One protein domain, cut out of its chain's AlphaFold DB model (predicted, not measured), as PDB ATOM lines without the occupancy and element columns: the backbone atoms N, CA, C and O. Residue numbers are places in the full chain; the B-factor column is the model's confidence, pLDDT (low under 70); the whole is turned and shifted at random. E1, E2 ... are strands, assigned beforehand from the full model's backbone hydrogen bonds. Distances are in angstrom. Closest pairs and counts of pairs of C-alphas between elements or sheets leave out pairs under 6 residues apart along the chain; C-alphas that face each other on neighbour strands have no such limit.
ATOM      1  N   CYS A   3      17.364  36.762  30.812       96.56
ATOM      2  CA  CYS A   3      17.514  36.119  32.115       96.56
ATOM      3  C   CYS A   3      16.321  36.430  33.025       96.56
ATOM      4  O   CYS A   3      15.644  37.452  32.886       96.56
ATOM      5  N   GLY A   4      16.082  35.536  33.974       97.25
ATOM      6  CA  GLY A   4      14.996  35.645  34.930       97.25
ATOM      7  C   GLY A   4      14.936  34.417  35.818       97.25
ATOM      8  O   GLY A   4      15.961  33.814  36.139       97.25
ATOM      9  N   TRP A   5      13.721  34.053  36.196       97.69
ATOM     10  CA  TRP A   5      13.449  32.958  37.111       97.69
ATOM     11  C   TRP A   5      12.407  32.031  36.508       97.69
ATOM     12  O   TRP A   5      11.332  32.491  36.126       97.69
ATOM     13  N   GLN A   6      12.701  30.738  36.437       97.06
ATOM     14  CA  GLN A   6      11.655  29.735  36.259       97.06
ATOM     15  C   GLN A   6      11.120  29.340  37.637       97.06
ATOM     16  O   GLN A   6      11.896  29.180  38.582       97.06
ATOM     17  N   LEU A   7       9.801  29.245  37.764       97.50
ATOM     18  CA  LEU A   7       9.145  28.926  39.026       97.50
ATOM     19  C   LEU A   7       8.713  27.463  39.046       97.50
ATOM     20  O   LEU A   7       8.007  27.004  38.148       97.50
ATOM     21  N   TRP A   8       9.096  26.777  40.115       96.75
ATOM     22  CA  TRP A   8       8.726  25.404  40.416       96.75
ATOM     23  C   TRP A   8       7.915  25.349  41.701       96.75
ATOM     24  O   TRP A   8       8.200  26.058  42.668       96.75
ATOM     25  N   GLU A   9       6.936  24.455  41.730       96.19
ATOM     26  CA  GLU A   9       6.231  24.089  42.949       96.19
ATOM     27  C   GLU A   9       6.552  22.639  43.303       96.19
ATOM     28  O   GLU A   9       6.369  21.732  42.493       96.19
ATOM     29  N   TRP A  10       6.969  22.421  44.550       96.62
ATOM     30  CA  TRP A  10       6.821  21.128  45.199       96.62
ATOM     31  C   TRP A  10       5.590  21.205  46.112       96.62
ATOM     32  O   TRP A  10       5.665  21.851  47.169       96.62
ATOM     33  N   PRO A  11       4.464  20.563  45.733       96.12
ATOM     34  CA  PRO A  11       3.195  20.719  46.432       96.12
ATOM     35  C   PRO A  11       3.314  20.528  47.943       96.12
ATOM     36  O   PRO A  11       3.889  19.550  48.419       96.12
ATOM     37  N   HIS A  12       2.763  21.480  48.703       95.69
ATOM     38  CA  HIS A  12       2.766  21.516  50.177       95.69
ATOM     39  C   HIS A  12       4.147  21.601  50.860       95.69
ATOM     40  O   HIS A  12       4.222  21.563  52.097       95.69
ATOM     41  N   VAL A  13       5.231  21.731  50.090       98.25
ATOM     42  CA  VAL A  13       6.609  21.803  50.587       98.25
ATOM     43  C   VAL A  13       7.182  23.198  50.355       98.25
ATOM     44  O   VAL A  13       7.372  23.952  51.310       98.25
ATOM     45  N   MET A  14       7.446  23.575  49.107       98.44
ATOM     46  CA  MET A  14       8.120  24.836  48.798       98.44
ATOM     47  C   MET A  14       7.824  25.322  47.381       98.44
ATOM     48  O   MET A  14       7.471  24.534  46.505       98.44
ATOM     49  N   ILE A  15       8.040  26.617  47.170       98.31
ATOM     50  CA  ILE A  15       8.205  27.215  45.844       98.31
ATOM     51  C   ILE A  15       9.693  27.472  45.630       98.31
ATOM     52  O   ILE A  15      10.379  27.950  46.535       98.31
ATOM     53  N   GLU A  16      10.188  27.174  44.437       98.25
ATOM     54  CA  GLU A  16      11.572  27.413  44.048       98.25
ATOM     55  C   GLU A  16      11.615  28.295  42.801       98.25
ATOM     56  O   GLU A  16      11.005  27.989  41.782       98.25
ATOM     57  N   ALA A  17      12.338  29.406  42.894       98.25
ATOM     58  CA  ALA A  17      12.708  30.233  41.762       98.25
ATOM     59  C   ALA A  17      14.133  29.864  41.351       98.25
ATOM     60  O   ALA A  17      15.102  30.202  42.037       98.25
ATOM     61  N   GLU A  18      14.255  29.158  40.235       97.38
ATOM     62  CA  GLU A  18      15.533  28.757  39.658       97.38
ATOM     63  C   GLU A  18      15.990  29.796  38.638       97.38
ATOM     64  O   GLU A  18      15.222  30.200  37.759       97.38
ATOM     65  N   PHE A  19      17.234  30.262  38.769       95.94
ATOM     66  CA  PHE A  19      17.778  31.237  37.831       95.94
ATOM     67  C   PHE A  19      17.874  30.607  36.442       95.94
ATOM     68  O   PHE A  19      18.536  29.588  36.258       95.94
ATOM     69  N   HIS A  20      17.216  31.224  35.464       96.06
ATOM     70  CA  HIS A  20      17.049  30.642  34.137       96.06
ATOM     71  C   HIS A  20      17.189  31.688  33.038       96.06
ATOM     72  O   HIS A  20      17.059  32.896  33.269       96.06
ATOM     73  N   ALA A  21      17.442  31.220  31.820       95.12
ATOM     74  CA  ALA A  21      17.484  32.058  30.634       95.12
ATOM     75  C   ALA A  21      16.619  31.457  29.527       95.12
ATOM     76  O   ALA A  21      16.680  30.262  29.256       95.12
ATOM     77  N   VAL A  22      15.858  32.320  28.859       95.88
ATOM     78  CA  VAL A  22      15.074  31.965  27.674       95.88
ATOM     79  C   VAL A  22      15.628  32.679  26.443       95.88
ATOM     80  O   VAL A  22      16.228  33.764  26.526       95.88
ATOM     81  N   TRP A  23      15.444  32.072  25.276       95.62
ATOM     82  CA  TRP A  23      15.658  32.758  24.009       95.62
ATOM     83  C   TRP A  23      14.481  33.700  23.745       95.62
ATOM     84  O   TRP A  23      13.332  33.346  23.990       95.62
ATOM     85  N   LEU A  24      14.779  34.910  23.272       94.06
ATOM     86  CA  LEU A  24      13.773  35.868  22.824       94.06
ATOM     87  C   LEU A  24      13.868  35.935  21.302       94.06
ATOM     88  O   LEU A  24      14.931  36.289  20.783       94.06
ATOM     89  N   SER A  25      12.797  35.558  20.606       94.19
ATOM     90  CA  SER A  25      12.755  35.613  19.146       94.19
ATOM     91  C   SER A  25      12.736  37.062  18.644       94.19
ATOM     92  O   SER A  25      12.371  37.965  19.406       94.19
ATOM     93  N   PRO A  26      13.088  37.318  17.369       94.94
ATOM     94  CA  PRO A  26      12.937  38.645  16.762       94.94
ATOM     95  C   PRO A  26      11.507  39.206  16.848       94.94
ATOM     96  O   PRO A  26      11.321  40.415  16.938       94.94
ATOM     97  N   GLU A  27      10.501  38.333  16.879       95.88
ATOM     98  CA  GLU A  27       9.074  38.656  17.012       95.88
ATOM     99  C   GLU A  27       8.632  38.838  18.478       95.88
ATOM    100  O   GLU A  27       7.463  39.106  18.747       95.88
ATOM    101  N   GLY A  28       9.551  38.688  19.438       92.44
ATOM    102  CA  GLY A  28       9.298  38.878  20.867       92.44
ATOM    103  C   GLY A  28       8.795  37.637  21.610       92.44
ATOM    104  O   GLY A  28       8.391  37.752  22.768       92.44
ATOM    105  N   ALA A  29       8.824  36.448  21.000       94.06
ATOM    106  CA  ALA A  29       8.419  35.215  21.676       94.06
ATOM    107  C   ALA A  29       9.503  34.724  22.649       94.06
ATOM    108  O   ALA A  29      10.679  34.653  22.292       94.06
ATOM    109  N   MET A  30       9.108  34.340  23.866       95.31
ATOM    110  CA  MET A  30       9.998  33.701  24.843       95.31
ATOM    111  C   MET A  30       9.980  32.184  24.649       95.31
ATOM    112  O   MET A  30       8.938  31.552  24.822       95.31
ATOM    113  N   VAL A  31      11.131  31.602  24.314       95.38
ATOM    114  CA  VAL A  31      11.294  30.164  24.078       95.38
ATOM    115  C   VAL A  31      12.321  29.601  25.047       95.38
ATOM    116  O   VAL A  31      13.479  30.028  25.069       95.38
ATOM    117  N   ASP A  32      11.901  28.618  25.832       95.62
ATOM    118  CA  ASP A  32      12.816  27.800  26.612       95.62
ATOM    119  C   ASP A  32      13.306  26.630  25.761       95.62
ATOM    120  O   ASP A  32      12.517  25.806  25.305       95.62
ATOM    121  N   VAL A  33      14.612  26.585  25.519       92.75
ATOM    122  CA  VAL A  33      15.254  25.532  24.719       92.75
ATOM    123  C   VAL A  33      15.816  24.407  25.588       92.75
ATOM    124  O   VAL A  33      16.287  23.405  25.054       92.75
ATOM    125  N   THR A  34      15.788  24.564  26.914       92.38
ATOM    126  CA  THR A  34      16.354  23.600  27.858       92.38
ATOM    127  C   THR A  34      15.347  22.477  28.121       92.38
ATOM    128  O   THR A  34      14.274  22.753  28.665       92.38
ATOM    129  N   PRO A  35      15.671  21.208  27.792       92.31
ATOM    130  CA  PRO A  35      14.801  20.075  28.094       92.31
ATOM    131  C   PRO A  35      14.496  19.985  29.590       92.31
ATOM    132  O   PRO A  35      15.384  20.204  30.418       92.31
ATOM    133  N   LYS A  36      13.252  19.645  29.939       92.00
ATOM    134  CA  LYS A  36      12.835  19.491  31.337       92.00
ATOM    135  C   LYS A  36      12.843  18.026  31.765       92.00
ATOM    136  O   LYS A  36      12.490  17.170  30.949       92.00
ATOM    137  N   PRO A  37      13.265  17.710  33.004       84.12
ATOM    138  CA  PRO A  37      13.514  16.326  33.404       84.12
ATOM    139  C   PRO A  37      12.266  15.435  33.361       84.12
ATOM    140  O   PRO A  37      12.398  14.232  33.153       84.12
ATOM    141  N   GLN A  38      11.068  16.004  33.521       87.25
ATOM    142  CA  GLN A  38       9.796  15.284  33.489       87.25
ATOM    143  C   GLN A  38       8.996  15.563  32.203       87.25
ATOM    144  O   GLN A  38       7.829  15.185  32.099       87.25
ATOM    145  N   GLY A  39       9.631  16.165  31.191       90.12
ATOM    146  CA  GLY A  39       9.027  16.405  29.881       90.12
ATOM    147  C   GLY A  39       8.044  17.576  29.840       90.12
ATOM    148  O   GLY A  39       7.216  17.642  28.929       90.12
ATOM    149  N   GLU A  40       8.108  18.499  30.802       92.19
ATOM    150  CA  GLU A  40       7.305  19.718  30.798       92.19
ATOM    151  C   GLU A  40       7.501  20.498  29.492       92.19
ATOM    152  O   GLU A  40       8.617  20.807  29.077       92.19
ATOM    153  N   THR A  41       6.388  20.846  28.843       92.44
ATOM    154  CA  THR A  41       6.385  21.569  27.559       92.44
ATOM    155  C   THR A  41       6.248  23.082  27.725       92.44
ATOM    156  O   THR A  41       6.310  23.824  26.743       92.44
ATOM    157  N   ARG A  42       6.020  23.550  28.958       93.00
ATOM    158  CA  ARG A  42       5.874  24.963  29.326       93.00
ATOM    159  C   ARG A  42       6.413  25.181  30.732       93.00
ATOM    160  O   ARG A  42       6.252  24.318  31.589       93.00
ATOM    161  N   ILE A  43       6.974  26.362  30.966       95.19
ATOM    162  CA  ILE A  43       7.392  26.827  32.289       95.19
ATOM    163  C   ILE A  43       6.686  28.131  32.645       95.19
ATOM    164  O   ILE A  43       6.330  28.921  31.768       95.19
ATOM    165  N   LEU A  44       6.528  28.380  33.943       96.62
ATOM    166  CA  LEU A  44       6.214  29.709  34.445       96.62
ATOM    167  C   LEU A  44       7.523  30.488  34.586       96.62
ATOM    168  O   LEU A  44       8.343  30.173  35.446       96.62
ATOM    169  N   PHE A  45       7.727  31.488  33.728       97.31
ATOM    170  CA  PHE A  45       8.945  32.295  33.694       97.31
ATOM    171  C   PHE A  45       8.664  33.743  34.089       97.31
ATOM    172  O   PHE A  45       7.736  34.371  33.579       97.31
ATOM    173  N   VAL A  46       9.502  34.281  34.971       97.19
ATOM    174  CA  VAL A  46       9.485  35.678  35.404       97.19
ATOM    175  C   VAL A  46      10.776  36.343  34.921       97.19
ATOM    176  O   VAL A  46      11.835  36.099  35.506       97.19
ATOM    177  N   PRO A  47      10.726  37.179  33.867       96.31
ATOM    178  CA  PRO A  47      11.891  37.930  33.412       96.31
ATOM    179  C   PRO A  47      12.452  38.839  34.511       96.31
ATOM    180  O   PRO A  47      11.701  39.534  35.194       96.31
ATOM    181  N   ASP A  48      13.777  38.901  34.635       96.19
ATOM    182  CA  ASP A  48      14.467  39.879  35.483       96.19
ATOM    183  C   ASP A  48      15.536  40.587  34.640       96.19
ATOM    184  O   ASP A  48      16.696  40.172  34.631       96.19
TER     185      ASP A  48
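Overview. This is residues 3 to 48 of the 150 residues of the protein "Zinc chelation protein SecC" of Rhodanobacter sp. SCN 67-45 (UniProt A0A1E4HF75). The printed part is a long, strongly twisted hairpin of two strands, E1 and E2, with a short third strand, E3, side by side with E1. E2 bends and reaches on beyond its pairing with E1; from its far end the long link folds back, pairs briefly with E2, and swings out in a loop, whose residues 35 to 40 stick out, before it returns to E3. There are 46 residues with three named strands and no named helix, in the order E1, E2, E3 along the chain; across the sheet the order is E2, E1, E3, antiparallel throughout, and the class is all strand. The whole is only just loose, close to compact, with a radius of gyration of the C-alphas of 11.5 A, and flat, spanning 39 by 24 by 12 A.

Along the chain. Begin at C-alpha 3, at (17.514, 36.119, 32.115); from there E1 runs through residues 3 to 10, 22.6 A from first to last C-alpha. After three residues, find C-alpha 14 at (8.120, 24.836, 48.798), where E2 begins; it takes residues 14 to 24, is 28.8 A long and bends by 54 degrees at residue 19. Further on, E3 takes residues 44 to 47, 10.0 A long, and ends at C-alpha 47, at (11.891, 37.930, 33.412).

Arrangement. Look first at E1, the inner strand of the sheet. E1 and E2 form a hairpin, antiparallel at 145 degrees between their directions; the C-alphas of Ala 21 and Cys 3, 4.3 A apart, face each other, as do those of Met 14 and Trp 10, 5.3 A apart. Between these strands N 8 and O 16 are 2.8 A apart and N 4 and O 20 are 2.9 A apart, within hydrogen-bond range. E3 is the other neighbour of E1, antiparallel at 150 degrees; the C-alphas of Gly 4 and Pro 47 face each other at 4.1 A, and N 46 and O 5 are within hydrogen-bond range at 2.8 A. The edge strands E2 and E3 are only just apart, with their closest C-alphas 8.3 A from each other. Past E2, residues 30 to 31 pair antiparallel with residues 23 to 24 of E2.

Size, cuts and confidence. Look for the two C-alphas farthest apart at His 12 and Pro 26, 38.9 A from each other; the first and last printed C-alphas, of Cys 3 and Asp 48, are 5.9 A apart. The link from E1 to E2 is tight; the link from E2 to E3, residues 25 to 43, is long, and residues 35 to 40 in it stand free. The printed part has no cut. In the B-factor column you find a mean pLDDT of 95.1 for the printed part of this model, and no printed residue is under 70.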